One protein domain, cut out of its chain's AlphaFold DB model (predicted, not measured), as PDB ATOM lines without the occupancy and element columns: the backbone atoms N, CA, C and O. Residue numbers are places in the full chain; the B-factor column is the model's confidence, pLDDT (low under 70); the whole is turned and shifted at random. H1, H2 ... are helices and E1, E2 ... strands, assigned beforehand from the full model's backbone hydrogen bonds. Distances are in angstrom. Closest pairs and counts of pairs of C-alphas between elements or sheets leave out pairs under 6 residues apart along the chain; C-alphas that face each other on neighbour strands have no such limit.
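This is residues 102 to 215 of the 295 residues of an uncharacterized protein of Lactuca saligna (UniProt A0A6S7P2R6). A strongly twisted sheet of three strands stands at one end, with H3 across one of its faces; the long helix H4 packs on H3 with its residues 182 to 193 and then runs on away from the sheet as an arm, where residues 198 to 203 and 205 to 213 of H4 stick out, as do residues 214 and 215 after it. H1 is set off from the sheet and from the other helices, and the short H2 follows directly on E3. The printed part has 114 residues, with named elements in the order H1 E1 E2 E3 H2 H3 H4; the sheet's order is E1 - E2 - E3, antiparallel, and the class is mixed. The whole is loose, with a radius of gyration of the C-alphas of 16.8 A and spans of 52 by 36 by 24 A.

E1, residues 123 to 133, E2, residues 138 to 146, and E3, residues 151 to 156, form a meander, each strand the antiparallel neighbour of the one before. In the hairpin E1 and E2, N 127 and O 143 are 2.8 A apart, within hydrogen-bond range; in the hairpin E2 and E3, N 144 and O 153 are 2.9 A apart. H3, residues 165 to 176, is on the sheet at a height of 9.5 A, making two layers, helix on one face of a sheet; it runs across the strands, at 78 degrees to E1 on the local plane. The closest C-alphas of E1 and H3 are those of Thr 123 and Ser 170, 6.5 A. H4, residues 179 to 213, touches H3 with residues 182 to 193 alone, in a helical hairpin at a shallow tilt of 29 degrees, opposite ways; the closest C-alphas are those of Ser 176 and Val 186, 6.2 A. H2, residues 157 to 162, only grazes the sheet and is near H4. H1, residues 102 to 114, is not on the sheet and only just apart from H4, at 8.0 A. Every O i to N i+4 pair is within hydrogen-bond range in H3; the counts are 29 of 31 in H4, 3 of 9 in H1 and 0 of 2 in H2, with i+3 counts of 1 of 10 in H1 and 2 of 3 in H2.

H1 begins at C-alpha 102 (166.207, 145.581, 133.802) and is 18.0 A long. E1 is 25.4 A, bending by 57 degrees at residue 130, E2 25.5 A and E3 16.7 A. H2 is 10.2 A and H3 16.4 A. H4 is 45.6 A, has a kink of 50 degrees near residue 186 and ends at C-alpha 213 (162.758, 154.835, 147.038).

The two C-alphas farthest apart are those of Gly 130 and Ser 215, 51.9 A. The printed part has no cut, and no link is long. Mean pLDDT of the printed part is 73.0; residues 102 to 121 and 133 to 137 are among those under 70.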
ATOM      1  N   LYS A 102     166.970 146.841 133.900       35.12
ATOM      2  CA  LYS A 102     166.207 145.581 133.802       35.12
ATOM      3  C   LYS A 102     166.945 144.456 133.069       35.12
ATOM      4  O   LYS A 102     166.646 143.287 133.312       35.12
ATOM      5  N   ALA A 103     167.885 144.778 132.182       34.00
ATOM      6  CA  ALA A 103     168.665 143.787 131.444       34.00
ATOM      7  C   ALA A 103     169.721 143.104 132.332       34.00
ATOM      8  O   ALA A 103     170.006 141.921 132.140       34.00
ATOM      9  N   PHE A 104     170.225 143.813 133.350       37.56
ATOM     10  CA  PHE A 104     171.234 143.306 134.284       37.56
ATOM     11  C   PHE A 104     170.671 142.224 135.226       37.56
ATOM     12  O   PHE A 104     171.246 141.143 135.350       37.56
ATOM     13  N   LEU A 105     169.478 142.453 135.791       37.09
ATOM     14  CA  LEU A 105     168.835 141.524 136.733       37.09
ATOM     15  C   LEU A 105     168.332 140.221 136.079       37.09
ATOM     16  O   LEU A 105     168.296 139.180 136.732       37.09
ATOM     17  N   PHE A 106     167.952 140.234 134.794       32.09
ATOM     18  CA  PHE A 106     167.319 139.067 134.154       32.09
ATOM     19  C   PHE A 106     168.300 138.145 133.405       32.09
ATOM     20  O   PHE A 106     168.051 136.941 133.306       32.09
ATOM     21  N   GLN A 107     169.428 138.662 132.895       35.41
ATOM     22  CA  GLN A 107     170.432 137.819 132.229       35.41
ATOM     23  C   GLN A 107     171.354 137.086 133.208       35.41
ATOM     24  O   GLN A 107     171.878 136.036 132.855       35.41
ATOM     25  N   ARG A 108     171.528 137.543 134.450       38.47
ATOM     26  CA  ARG A 108     172.532 136.919 135.326       38.47
ATOM     27  C   ARG A 108     172.191 135.497 135.781       38.47
ATOM     28  O   ARG A 108     173.104 134.726 136.031       38.47
ATOM     29  N   PHE A 109     170.908 135.125 135.811       35.06
ATOM     30  CA  PHE A 109     170.490 133.779 136.234       35.06
ATOM     31  C   PHE A 109     169.729 132.984 135.167       35.06
ATOM     32  O   PHE A 109     169.821 131.762 135.158       35.06
ATOM     33  N   LYS A 110     169.054 133.626 134.200       31.28
ATOM     34  CA  LYS A 110     168.334 132.893 133.138       31.28
ATOM     35  C   LYS A 110     169.233 132.480 131.963       31.28
ATOM     36  O   LYS A 110     168.995 131.453 131.330       31.28
ATOM     37  N   LYS A 111     170.298 133.244 131.694       37.19
ATOM     38  CA  LYS A 111     171.288 132.936 130.645       37.19
ATOM     39  C   LYS A 111     172.291 131.849 131.068       37.19
ATOM     40  O   LYS A 111     172.910 131.261 130.187       37.19
ATOM     41  N   ILE A 112     172.399 131.538 132.368       39.28
ATOM     42  CA  ILE A 112     173.186 130.397 132.877       39.28
ATOM     43  C   ILE A 112     172.566 129.059 132.435       39.28
ATOM     44  O   ILE A 112     173.299 128.105 132.201       39.28
ATOM     45  N   GLU A 113     171.245 128.993 132.239       34.84
ATOM     46  CA  GLU A 113     170.583 127.776 131.744       34.84
ATOM     47  C   GLU A 113     170.388 127.732 130.220       34.84
ATOM     48  O   GLU A 113     170.189 126.648 129.680       34.84
ATOM     49  N   THR A 114     170.412 128.868 129.501       33.94
ATOM     50  CA  THR A 114     169.927 128.887 128.099       33.94
ATOM     51  C   THR A 114     170.737 129.657 127.061       33.94
ATOM     52  O   THR A 114     170.487 129.433 125.877       33.94
ATOM     53  N   THR A 115     171.739 130.479 127.408       36.91
ATOM     54  CA  THR A 115     172.780 130.713 126.394       36.91
ATOM     55  C   THR A 115     173.725 129.550 126.453       36.91
ATOM     56  O   THR A 115     174.427 129.366 127.443       36.91
ATOM     57  N   LEU A 116     173.757 128.807 125.353       39.62
ATOM     58  CA  LEU A 116     174.937 128.086 124.928       39.62
ATOM     59  C   LEU A 116     176.109 129.066 125.052       39.62
ATOM     60  O   LEU A 116     176.338 129.880 124.162       39.62
ATOM     61  N   ILE A 117     176.821 129.024 126.182       45.25
ATOM     62  CA  ILE A 117     178.247 129.307 126.180       45.25
ATOM     63  C   ILE A 117     178.735 128.341 125.115       45.25
ATOM     64  O   ILE A 117     178.759 127.128 125.358       45.25
ATOM     65  N   THR A 118     178.948 128.848 123.902       48.31
ATOM     66  CA  THR A 118     179.524 128.042 122.837       48.31
ATOM     67  C   THR A 118     180.779 127.441 123.440       48.31
ATOM     68  O   THR A 118     181.504 128.152 124.137       48.31
ATOM     69  N   ASP A 119     181.015 126.140 123.262       57.09
ATOM     70  CA  ASP A 119     182.138 125.454 123.927       57.09
ATOM     71  C   ASP A 119     183.492 126.160 123.702       57.09
ATOM     72  O   ASP A 119     184.425 125.979 124.478       57.09
ATOM     73  N   ASN A 120     183.546 127.049 122.708       58.00
ATOM     74  CA  ASN A 120     184.602 128.002 122.396       58.00
ATOM     75  C   ASN A 120     184.987 129.010 123.502       58.00
ATOM     76  O   ASN A 120     186.111 129.492 123.461       58.00
ATOM     77  N   ASP A 121     184.148 129.296 124.501       64.12
ATOM     78  CA  ASP A 121     184.491 130.283 125.551       64.12
ATOM     79  C   ASP A 121     184.800 129.649 126.910       64.12
ATOM     80  O   ASP A 121     185.201 130.329 127.857       64.12
ATOM     81  N   LYS A 122     184.620 128.331 127.040       73.62
ATOM     82  CA  LYS A 122     184.877 127.637 128.304       73.62
ATOM     83  C   LYS A 122     186.374 127.434 128.489       73.62
ATOM     84  O   LYS A 122     187.077 126.997 127.577       73.62
ATOM     85  N   THR A 123     186.846 127.683 129.708       78.25
ATOM     86  CA  THR A 123     188.185 127.260 130.120       78.25
ATOM     87  C   THR A 123     188.213 125.730 130.181       78.25
ATOM     88  O   THR A 123     187.586 125.124 131.051       78.25
ATOM     89  N   ALA A 124     188.912 125.105 129.235       82.56
ATOM     90  CA  ALA A 124     188.966 123.654 129.067       82.56
ATOM     91  C   ALA A 124     190.048 123.012 129.946       82.56
ATOM     92  O   ALA A 124     189.855 121.927 130.497       82.56
ATOM     93  N   ALA A 125     191.181 123.697 130.100       84.62
ATOM     94  CA  ALA A 125     192.307 123.245 130.903       84.62
ATOM     95  C   ALA A 125     192.989 124.431 131.583       84.62
ATOM     96  O   ALA A 125     193.003 125.542 131.052       84.62
ATOM     97  N   VAL A 126     193.563 124.176 132.758       88.50
ATOM     98  CA  VAL A 126     194.373 125.145 133.495       88.50
ATOM     99  C   VAL A 126     195.642 124.458 133.966       88.50
ATOM    100  O   VAL A 126     195.597 123.452 134.675       88.50
ATOM    101  N   GLU A 127     196.769 125.046 133.602       92.25
ATOM    102  CA  GLU A 127     198.073 124.774 134.170       92.25
ATOM    103  C   GLU A 127     198.365 125.809 135.263       92.25
ATOM    104  O   GLU A 127     198.214 127.018 135.067       92.25
ATOM    105  N   VAL A 128     198.747 125.323 136.445       88.38
ATOM    106  CA  VAL A 128     199.128 126.167 137.581       88.38
ATOM    107  C   VAL A 128     200.641 126.189 137.658       88.38
ATOM    108  O   VAL A 128     201.262 125.161 137.943       88.38
ATOM    109  N   PHE A 129     201.227 127.358 137.446       87.75
ATOM    110  CA  PHE A 129     202.646 127.558 137.672       87.75
ATOM    111  C   PHE A 129     202.924 127.821 139.147       87.75
ATOM    112  O   PHE A 129     202.059 128.258 139.911       87.75
ATOM    113  N   GLY A 130     204.161 127.521 139.548       78.81
ATOM    114  CA  GLY A 130     204.633 127.753 140.904       78.81
ATOM    115  C   GLY A 130     204.477 129.213 141.351       78.81
ATOM    116  O   GLY A 130     204.213 130.106 140.538       78.81
ATOM    117  N   PRO A 131     204.640 129.466 142.657       79.25
ATOM    118  CA  PRO A 131     204.537 130.806 143.206       79.25
ATOM    119  C   PRO A 131     205.493 131.766 142.490       79.25
ATOM    120  O   PRO A 131     206.699 131.536 142.426       79.25
ATOM    121  N   VAL A 132     204.949 132.861 141.972       78.81
ATOM    122  CA  VAL A 132     205.715 133.994 141.465       78.81
ATOM    123  C   VAL A 132     205.904 134.942 142.636       78.81
ATOM    124  O   VAL A 132     204.959 135.595 143.090       78.81
ATOM    125  N   GLN A 133     207.125 134.992 143.159       67.12
ATOM    126  CA  GLN A 133     207.458 135.926 144.221       67.12
ATOM    127  C   GLN A 133     207.456 137.344 143.648       67.12
ATOM    128  O   GLN A 133     208.320 137.711 142.853       67.12
ATOM    129  N   THR A 134     206.461 138.137 144.030       69.00
ATOM    130  CA  THR A 134     206.501 139.584 143.808       69.00
ATOM    131  C   THR A 134     207.255 140.241 144.965       69.00
ATOM    132  O   THR A 134     207.543 139.595 145.974       69.00
ATOM    133  N   LYS A 135     207.560 141.540 144.854       66.62
ATOM    134  CA  LYS A 135     208.226 142.288 145.936       66.62
ATOM    135  C   LYS A 135     207.436 142.267 147.257       66.62
ATOM    136  O   LYS A 135     208.036 142.452 148.309       66.62
ATOM    137  N   SER A 136     206.121 142.036 147.202       59.41
ATOM    138  CA  SER A 136     205.207 142.276 148.327       59.41
ATOM    139  C   SER A 136     204.385 141.050 148.745       59.41
ATOM    140  O   SER A 136     203.938 140.989 149.886       59.41
ATOM    141  N   PHE A 137     204.171 140.069 147.862       65.81
ATOM    142  CA  PHE A 137     203.393 138.859 148.159       65.81
ATOM    143  C   PHE A 137     203.711 137.710 147.191       65.81
ATOM    144  O   PHE A 137     204.265 137.900 146.103       65.81
ATOM    145  N   ILE A 138     203.329 136.496 147.578       70.38
ATOM    146  CA  ILE A 138     203.383 135.325 146.702       70.38
ATOM    147  C   ILE A 138     202.158 135.356 145.787       70.38
ATOM    148  O   ILE A 138     201.030 135.216 146.254       70.38
ATOM    149  N   ASN A 139     202.388 135.547 144.490       82.94
ATOM    150  CA  ASN A 139     201.358 135.452 143.464       82.94
ATOM    151  C   ASN A 139     201.395 134.061 142.817       82.94
ATOM    152  O   ASN A 139     202.398 133.358 142.902       82.94
ATOM    153  N   ILE A 140     200.317 133.647 142.163       87.19
ATOM    154  CA  ILE A 140     200.256 132.384 141.421       87.19
ATOM    155  C   ILE A 140     199.933 132.719 139.980       87.19
ATOM    156  O   ILE A 140     199.011 133.491 139.729       87.19
ATOM    157  N   ARG A 141     200.698 132.145 139.052       92.50
ATOM    158  CA  ARG A 141     200.452 132.285 137.620       92.50
ATOM    159  C   ARG A 141     199.678 131.076 137.116       92.50
ATOM    160  O   ARG A 141     199.987 129.935 137.449       92.50
ATOM    161  N   PHE A 142     198.682 131.353 136.301       92.06
ATOM    162  CA  PHE A 142     197.831 130.395 135.633       92.06
ATOM    163  C   PHE A 142     198.051 130.532 134.138       92.06
ATOM    164  O   PHE A 142     198.195 131.638 133.621       92.06
ATOM    165  N   LYS A 143     198.040 129.400 133.449       93.81
ATOM    166  CA  LYS A 143     197.923 129.343 132.003       93.81
ATOM    167  C   LYS A 143     196.723 128.502 131.678       93.81
ATOM    168  O   LYS A 143     196.650 127.331 132.034       93.81
ATOM    169  N   ALA A 144     195.750 129.139 131.071       89.56
ATOM    170  CA  ALA A 144     194.476 128.535 130.788       89.56
ATOM    171  C   ALA A 144     194.281 128.445 129.282       89.56
ATOM    172  O   ALA A 144     194.806 129.248 128.509       89.56
ATOM    173  N   VAL A 145     193.550 127.415 128.881       88.81
ATOM    174  CA  VAL A 145     193.200 127.152 127.492       88.81
ATOM    175  C   VAL A 145     191.699 127.357 127.358       88.81
ATOM    176  O   VAL A 145     190.930 126.682 128.051       88.81
ATOM    177  N   ARG A 146     191.280 128.293 126.505       85.38
ATOM    178  CA  ARG A 146     189.868 128.567 126.215       85.38
ATOM    179  C   ARG A 146     189.485 128.008 124.847       85.38
ATOM    180  O   ARG A 146     190.208 128.162 123.860       85.38
ATOM    181  N   GLY A 147     188.318 127.375 124.810       82.19
ATOM    182  CA  GLY A 147     187.644 127.006 123.574       82.19
ATOM    183  C   GLY A 147     188.245 125.889 122.741       82.19
ATOM    184  O   GLY A 147     189.322 125.367 123.021       82.19
ATOM    185  N   ALA A 148     187.547 125.551 121.651       73.75
ATOM    186  CA  ALA A 148     187.997 124.553 120.681       73.75
ATOM    187  C   ALA A 148     189.277 124.981 119.942       73.75
ATOM    188  O   ALA A 148     190.113 124.145 119.611       73.75
ATOM    189  N   GLY A 149     189.463 126.293 119.740       75.50
ATOM    190  CA  GLY A 149     190.675 126.869 119.148       75.50
ATOM    191  C   GLY A 149     191.913 126.791 120.046       75.50
ATOM    192  O   GLY A 149     192.999 127.147 119.602       75.50
ATOM    193  N   SER A 150     191.763 126.312 121.288       83.81
ATOM    194  CA  SER A 150     192.851 126.164 122.255       83.81
ATOM    195  C   SER A 150     193.645 127.455 122.472       83.81
ATOM    196  O   SER A 150     194.872 127.424 122.573       83.81
ATOM    197  N   SER A 151     192.958 128.600 122.538       86.75
ATOM    198  CA  SER A 151     193.630 129.873 122.785       86.75
ATOM    199  C   SER A 151     194.223 129.864 124.191       86.75
ATOM    200  O   SER A 151     193.550 129.572 125.184       86.75
ATOM    201  N   ILE A 152     195.524 130.129 124.262       88.31
ATOM    202  CA  ILE A 152     196.285 130.115 125.504       88.31
ATOM    203  C   ILE A 152     196.318 131.535 126.050       88.31
ATOM    204  O   ILE A 152     196.743 132.455 125.357       88.31
ATOM    205  N   PHE A 153     195.927 131.698 127.306       88.62
ATOM    206  CA  PHE A 153     196.045 132.960 128.020       88.62
ATOM    207  C   PHE A 153     196.699 132.728 129.374       88.62
ATOM    208  O   PHE A 153     196.424 131.745 130.067       88.62
ATOM    209  N   GLU A 154     197.593 133.639 129.736       92.12
ATOM    210  CA  GLU A 154     198.263 133.632 131.028       92.12
ATOM    211  C   GLU A 154     197.728 134.773 131.879       92.12
ATOM    212  O   GLU A 154     197.540 135.890 131.403       92.12
ATOM    213  N   PHE A 155     197.474 134.481 133.145       90.81
ATOM    214  CA  PHE A 155     197.030 135.467 134.119       90.81
ATOM    215  C   PHE A 155     197.513 135.056 135.502       90.81
ATOM    216  O   PHE A 155     198.001 133.947 135.715       90.81
ATOM    217  N   THR A 156     197.397 135.948 136.467       89.69
ATOM    218  CA  THR A 156     197.785 135.690 137.846       89.69
ATOM    219  C   THR A 156     196.620 135.895 138.805       89.69
ATOM    220  O   THR A 156     195.549 136.364 138.425       89.69
ATOM    221  N   LEU A 157     196.804 135.525 140.072       82.44
ATOM    222  CA  LEU A 157     195.757 135.648 141.089       82.44
ATOM    223  C   LEU A 157     195.283 137.102 141.272       82.44
ATOM    224  O   LEU A 157     194.109 137.320 141.547       82.44
ATOM    225  N   ILE A 158     196.170 138.088 141.092       82.19
ATOM    226  CA  ILE A 158     195.810 139.516 141.174       82.19
ATOM    227  C   ILE A 158     195.040 140.023 139.962       82.19
ATOM    228  O   ILE A 158     194.372 141.044 140.069       82.19
ATOM    229  N   ASP A 159     195.119 139.318 138.835       84.19
ATOM    230  CA  ASP A 159     194.400 139.695 137.622       84.19
ATOM    231  C   ASP A 159     192.950 139.201 137.676       84.19
ATOM    232  O   ASP A 159     192.118 139.666 136.900       84.19
ATOM    233  N   LEU A 160     192.629 138.279 138.601       79.56
ATOM    234  CA  LEU A 160     191.298 137.687 138.730       79.56
ATOM    235  C   LEU A 160     190.188 138.735 138.825       79.56
ATOM    236  O   LEU A 160     189.281 138.612 138.017       79.56
ATOM    237  N   PRO A 161     190.238 139.775 139.683       78.06
ATOM    238  CA  PRO A 161     189.183 140.792 139.747       78.06
ATOM    239  C   PRO A 161     188.846 141.457 138.403       78.06
ATOM    240  O   PRO A 161     187.724 141.925 138.229       78.06
ATOM    241  N   CYS A 162     189.788 141.474 137.456       76.12
ATOM    242  CA  CYS A 162     189.612 142.023 136.111       76.12
ATOM    243  C   CYS A 162     189.143 140.978 135.078       76.12
ATOM    244  O   CYS A 162     188.828 141.337 133.946       76.12
ATOM    245  N   GLN A 163     189.110 139.692 135.433       79.00
ATOM    246  CA  GLN A 163     188.617 138.610 134.579       79.00
ATOM    247  C   GLN A 163     187.103 138.423 134.718       79.00
ATOM    248  O   GLN A 163     186.475 138.839 135.693       79.00
ATOM    249  N   ASN A 164     186.514 137.715 133.757       76.00
ATOM    250  CA  ASN A 164     185.108 137.351 133.809       76.00
ATOM    251  C   ASN A 164     184.841 136.405 135.010       76.00
ATOM    252  O   ASN A 164     185.528 135.389 135.146       76.00
ATOM    253  N   PRO A 165     183.823 136.659 135.858       76.69
ATOM    254  CA  PRO A 165     183.478 135.789 136.988       76.69
ATOM    255  C   PRO A 165     183.248 134.313 136.620       76.69
ATOM    256  O   PRO A 165     183.472 133.429 137.450       76.69
ATOM    257  N   TYR A 166     182.831 134.018 135.383       77.00
ATOM    258  CA  TYR A 166     182.716 132.639 134.892       77.00
ATOM    259  C   TYR A 166     184.059 131.902 134.883       77.00
ATOM    260  O   TYR A 166     184.104 130.703 135.178       77.00
ATOM    261  N   ASP A 167     185.156 132.598 134.594       81.25
ATOM    262  CA  ASP A 167     186.492 132.012 134.649       81.25
ATOM    263  C   ASP A 167     186.897 131.694 136.081       81.25
ATOM    264  O   ASP A 167     187.557 130.688 136.316       81.25
ATOM    265  N   TRP A 168     186.453 132.490 137.057       84.25
ATOM    266  CA  TRP A 168     186.760 132.244 138.466       84.25
ATOM    267  C   TRP A 168     186.065 130.975 138.948       84.25
ATOM    268  O   TRP A 168     186.678 130.151 139.624       84.25
ATOM    269  N   ILE A 169     184.795 130.799 138.566       83.88
ATOM    270  CA  ILE A 169     184.022 129.589 138.860       83.88
ATOM    271  C   ILE A 169     184.669 128.386 138.172       83.88
ATOM    272  O   ILE A 169     184.912 127.373 138.823       83.88
ATOM    273  N   SER A 170     185.013 128.507 136.887       86.69
ATOM    274  CA  SER A 170     185.654 127.431 136.116       86.69
ATOM    275  C   SER A 170     186.998 127.025 136.720       86.69
ATOM    276  O   SER A 170     187.256 125.840 136.932       86.69
ATOM    277  N   LEU A 171     187.829 128.008 137.075       88.50
ATOM    278  CA  LEU A 171     189.109 127.815 137.749       88.50
ATOM    279  C   LEU A 171     188.921 127.137 139.109       88.50
ATOM    280  O   LEU A 171     189.599 126.156 139.407       88.50
ATOM    281  N   PHE A 172     187.968 127.605 139.919       90.81
ATOM    282  CA  PHE A 172     187.640 126.990 141.202       90.81
ATOM    283  C   PHE A 172     187.197 125.530 141.031       90.81
ATOM    284  O   PHE A 172     187.708 124.654 141.730       90.81
ATOM    285  N   THR A 173     186.306 125.238 140.080       89.00
ATOM    286  CA  THR A 173     185.838 123.876 139.791       89.00
ATOM    287  C   THR A 173     186.977 122.969 139.330       89.00
ATOM    288  O   THR A 173     187.070 121.830 139.790       89.00
ATOM    289  N   LEU A 174     187.862 123.451 138.453       90.50
ATOM    290  CA  LEU A 174     189.010 122.687 137.965       90.50
ATOM    291  C   LEU A 174     190.016 122.393 139.085       90.50
ATOM    292  O   LEU A 174     190.413 121.241 139.258       90.50
ATOM    293  N   LEU A 175     190.392 123.399 139.876       89.50
ATOM    294  CA  LEU A 175     191.382 123.241 140.945       89.50
ATOM    295  C   LEU A 175     190.856 122.432 142.131       89.50
ATOM    296  O   LEU A 175     191.627 121.706 142.758       89.50
ATOM    297  N   SER A 176     189.550 122.487 142.403       92.12
ATOM    298  CA  SER A 176     188.923 121.694 143.469       92.12
ATOM    299  C   SER A 176     189.011 120.185 143.214       92.12
ATOM    300  O   SER A 176     189.073 119.412 144.164       92.12
ATOM    301  N   LYS A 177     189.113 119.738 141.951       92.81
ATOM    302  CA  LYS A 177     189.364 118.316 141.629       92.81
ATOM    303  C   LYS A 177     190.718 117.822 142.150       92.81
ATOM    304  O   LYS A 177     190.890 116.629 142.375       92.81
ATOM    305  N   TYR A 178     191.661 118.739 142.357       93.00
ATOM    306  CA  TYR A 178     193.009 118.471 142.848       93.00
ATOM    307  C   TYR A 178     193.272 119.221 144.163       93.00
ATOM    308  O   TYR A 178     194.383 119.704 144.399       93.00
ATOM    309  N   GLU A 179     192.254 119.321 145.027       91.00
ATOM    310  CA  GLU A 179     192.297 120.131 146.252       91.00
ATOM    311  C   GLU A 179     193.506 119.804 147.137       91.00
ATOM    312  O   GLU A 179     194.124 120.718 147.664       91.00
ATOM    313  N   GLN A 180     193.928 118.538 147.240       92.62
ATOM    314  CA  GLN A 180     195.104 118.166 148.043       92.62
ATOM    315  C   GLN A 180     196.390 118.877 147.589       92.62
ATOM    316  O   GLN A 180     197.200 119.277 148.421       92.62
ATOM    317  N   LYS A 181     196.561 119.080 146.277       90.44
ATOM    318  CA  LYS A 181     197.731 119.754 145.695       90.44
ATOM    319  C   LYS A 181     197.612 121.277 145.766       90.44
ATOM    320  O   LYS A 181     198.614 121.962 145.949       90.44
ATOM    321  N   PHE A 182     196.398 121.810 145.625       88.75
ATOM    322  CA  PHE A 182     196.152 123.249 145.480       88.75
ATOM    323  C   PHE A 182     195.336 123.860 146.625       88.75
ATOM    324  O   PHE A 182     194.755 124.934 146.462       88.75
ATOM    325  N   LYS A 183     195.307 123.217 147.797       89.00
ATOM    326  CA  LYS A 183     194.459 123.596 148.940       89.00
ATOM    327  C   LYS A 183     194.508 125.092 149.281       89.00
ATOM    328  O   LYS A 183     193.439 125.687 149.409       89.00
ATOM    329  N   PRO A 184     195.685 125.750 149.376       85.81
ATOM    330  CA  PRO A 184     195.733 127.180 149.687       85.81
ATOM    331  C   PRO A 184     195.058 128.048 148.614       85.81
ATOM    332  O   PRO A 184     194.365 129.010 148.940       85.81
ATOM    333  N   ILE A 185     195.215 127.673 147.342       85.50
ATOM    334  CA  ILE A 185     194.662 128.387 146.183       85.50
ATOM    335  C   ILE A 185     193.145 128.235 146.149       85.50
ATOM    336  O   ILE A 185     192.427 129.221 146.015       85.50
ATOM    337  N   VAL A 186     192.653 127.007 146.332       87.50
ATOM    338  CA  VAL A 186     191.217 126.695 146.362       87.50
ATOM    339  C   VAL A 186     190.526 127.451 147.500       87.50
ATOM    340  O   VAL A 186     189.476 128.057 147.283       87.50
ATOM    341  N   ILE A 187     191.133 127.495 148.692       84.31
ATOM    342  CA  ILE A 187     190.618 128.280 149.827       84.31
ATOM    343  C   ILE A 187     190.553 129.771 149.477       84.31
ATOM    344  O   ILE A 187     189.560 130.429 149.792       84.31
ATOM    345  N   HIS A 188     191.587 130.313 148.829       82.75
ATOM    346  CA  HIS A 188     191.622 131.723 148.451       82.75
ATOM    347  C   HIS A 188     190.572 132.065 147.381       82.75
ATOM    348  O   HIS A 188     189.799 133.001 147.566       82.75
ATOM    349  N   LEU A 189     190.467 131.262 146.319       83.62
ATOM    350  CA  LEU A 189     189.450 131.417 145.273       83.62
ATOM    351  C   LEU A 189     188.033 131.336 145.837       83.62
ATOM    352  O   LEU A 189     187.184 132.152 145.485       83.62
ATOM    353  N   LYS A 190     187.784 130.402 146.762       86.50
ATOM    354  CA  LYS A 190     186.498 130.302 147.456       86.50
ATOM    355  C   LYS A 190     186.164 131.593 148.202       86.50
ATOM    356  O   LYS A 190     185.026 132.041 148.140       86.50
ATOM    357  N   ARG A 191     187.141 132.199 148.890       82.12
ATOM    358  CA  ARG A 191     186.946 133.487 149.576       82.12
ATOM    359  C   ARG A 191     186.608 134.596 148.582       82.12
ATOM    360  O   ARG A 191     185.614 135.273 148.800       82.12
ATOM    361  N   ILE A 192     187.367 134.735 147.491       80.00
ATOM    362  CA  ILE A 192     187.091 135.737 146.443       80.00
ATOM    363  C   ILE A 192     185.676 135.565 145.883       80.00
ATOM    364  O   ILE A 192     184.927 136.532 145.824       80.00
ATOM    365  N   LEU A 193     185.288 134.340 145.513       81.44
ATOM    366  CA  LEU A 193     183.957 134.054 144.971       81.44
ATOM    367  C   LEU A 193     182.843 134.415 145.959       81.44
ATOM    368  O   LEU A 193     181.857 135.029 145.562       81.44
ATOM    369  N   VAL A 194     183.004 134.072 147.241       80.06
ATOM    370  CA  VAL A 194     182.031 134.433 148.284       80.06
ATOM    371  C   VAL A 194     181.925 135.950 148.430       80.06
ATOM    372  O   VAL A 194     180.810 136.462 148.406       80.06
ATOM    373  N   PHE A 195     183.051 136.665 148.518       78.12
ATOM    374  CA  PHE A 195     183.049 138.128 148.609       78.12
ATOM    375  C   PHE A 195     182.412 138.774 147.381       78.12
ATOM    376  O   PHE A 195     181.576 139.656 147.520       78.12
ATOM    377  N   TYR A 196     182.739 138.298 146.181       77.25
ATOM    378  CA  TYR A 196     182.154 138.810 144.950       77.25
ATOM    379  C   TYR A 196     180.640 138.623 144.911       77.25
ATOM    380  O   TYR A 196     179.920 139.567 144.609       77.25
ATOM    381  N   ILE A 197     180.146 137.430 145.260       72.81
ATOM    382  CA  ILE A 197     178.706 137.149 145.325       72.81
ATOM    383  C   ILE A 197     178.024 138.040 146.371       72.81
ATOM    384  O   ILE A 197     176.927 138.534 146.122       72.81
ATOM    385  N   GLN A 198     178.664 138.265 147.521       72.94
ATOM    386  CA  GLN A 198     178.133 139.122 148.582       72.94
ATOM    387  C   GLN A 198     178.070 140.595 148.167       72.94
ATOM    388  O   GLN A 198     177.015 141.203 148.318       72.94
ATOM    389  N   GLU A 199     179.149 141.154 147.617       75.94
ATOM    390  CA  GLU A 199     179.201 142.559 147.184       75.94
ATOM    391  C   GLU A 199     178.259 142.823 146.007       75.94
ATOM    392  O   GLU A 199     177.514 143.798 146.007       75.94
ATOM    393  N   VAL A 200     178.211 141.906 145.039       70.31
ATOM    394  CA  VAL A 200     177.217 141.940 143.962       70.31
ATOM    395  C   VAL A 200     175.799 141.886 144.520       70.31
ATOM    396  O   VAL A 200     174.959 142.685 144.123       70.31
ATOM    397  N   GLY A 201     175.523 140.958 145.439       63.41
ATOM    398  CA  GLY A 201     174.197 140.824 146.035       63.41
ATOM    399  C   GLY A 201     173.800 142.068 146.828       63.41
ATOM    400  O   GLY A 201     172.644 142.476 146.801       63.41
ATOM    401  N   LYS A 202     174.764 142.710 147.494       72.00
ATOM    402  CA  LYS A 202     174.572 143.988 148.177       72.00
ATOM    403  C   LYS A 202     174.250 145.106 147.189       72.00
ATOM    404  O   LYS A 202     173.277 145.816 147.409       72.00
ATOM    405  N   MET A 203     174.987 145.207 146.085       69.50
ATOM    406  CA  MET A 203     174.706 146.171 145.020       69.50
ATOM    407  C   MET A 203     173.315 145.954 144.413       69.50
ATOM    408  O   MET A 203     172.585 146.916 144.211       69.50
ATOM    409  N   ASP A 204     172.906 144.705 144.183       54.09
ATOM    410  CA  ASP A 204     171.561 144.387 143.694       54.09
ATOM    411  C   ASP A 204     170.473 144.822 144.699       54.09
ATOM    412  O   ASP A 204     169.456 145.386 144.293       54.09
ATOM    413  N   MET A 205     170.689 144.616 146.006       62.72
ATOM    414  CA  MET A 205     169.780 145.104 147.056       62.72
ATOM    415  C   MET A 205     169.740 146.634 147.129       62.72
ATOM    416  O   MET A 205     168.664 147.201 147.287       62.72
ATOM    417  N   GLU A 206     170.883 147.307 147.000       70.81
ATOM    418  CA  GLU A 206     170.966 148.770 146.979       70.81
ATOM    419  C   GLU A 206     170.278 149.348 145.741       70.81
ATOM    420  O   GLU A 206     169.544 150.325 145.846       70.81
ATOM    421  N   ILE A 207     170.450 148.725 144.573       62.16
ATOM    422  CA  ILE A 207     169.733 149.096 143.350       62.16
ATOM    423  C   ILE A 207     168.229 148.900 143.540       62.16
ATOM    424  O   ILE A 207     167.464 149.787 143.170       62.16
ATOM    425  N   ASP A 208     167.784 147.780 144.115       61.84
ATOM    426  CA  ASP A 208     166.365 147.546 144.405       61.84
ATOM    427  C   ASP A 208     165.812 148.594 145.382       61.84
ATOM    428  O   ASP A 208     164.745 149.157 145.140       61.84
ATOM    429  N   ASP A 209     166.553 148.930 146.439       71.38
ATOM    430  CA  ASP A 209     166.154 149.958 147.401       71.38
ATOM    431  C   ASP A 209     166.105 151.350 146.757       71.38
ATOM    432  O   ASP A 209     165.113 152.068 146.891       71.38
ATOM    433  N   VAL A 210     167.105 151.712 145.948       68.94
ATOM    434  CA  VAL A 210     167.105 152.946 145.149       68.94
ATOM    435  C   VAL A 210     165.936 152.959 144.170       68.94
ATOM    436  O   VAL A 210     165.293 153.989 144.005       68.94
ATOM    437  N   LEU A 211     165.600 151.836 143.540       63.19
ATOM    438  CA  LEU A 211     164.456 151.751 142.637       63.19
ATOM    439  C   LEU A 211     163.116 151.871 143.360       63.19
ATOM    440  O   LEU A 211     162.189 152.458 142.805       63.19
ATOM    441  N   ARG A 212     163.001 151.344 144.582       64.25
ATOM    442  CA  ARG A 212     161.801 151.478 145.421       64.25
ATOM    443  C   ARG A 212     161.647 152.887 145.979       64.25
ATOM    444  O   ARG A 212     160.535 153.403 146.019       64.25
ATOM    445  N   THR A 213     162.746 153.507 146.403       72.06
ATOM    446  CA  THR A 213     162.758 154.835 147.038       72.06
ATOM    447  C   THR A 213     162.747 155.971 146.015       72.06
ATOM    448  O   THR A 213     162.122 157.003 146.247       72.06
ATOM    449  N   ARG A 214     163.398 155.777 144.861       58.06
ATOM    450  CA  ARG A 214     163.478 156.716 143.734       58.06
ATOM    451  C   ARG A 214     162.719 156.231 142.503       58.06
ATOM    452  O   ARG A 214     163.075 156.609 141.387       58.06
ATOM    453  N   SER A 215     161.598 155.523 142.662       49.66
ATOM    454  CA  SER A 215     160.628 155.312 141.568       49.66
ATOM    455  C   SER A 215     159.994 156.624 141.058       49.66
ATOM    456  O   SER A 215     158.953 156.620 140.409       49.66
TER     457      SER A 215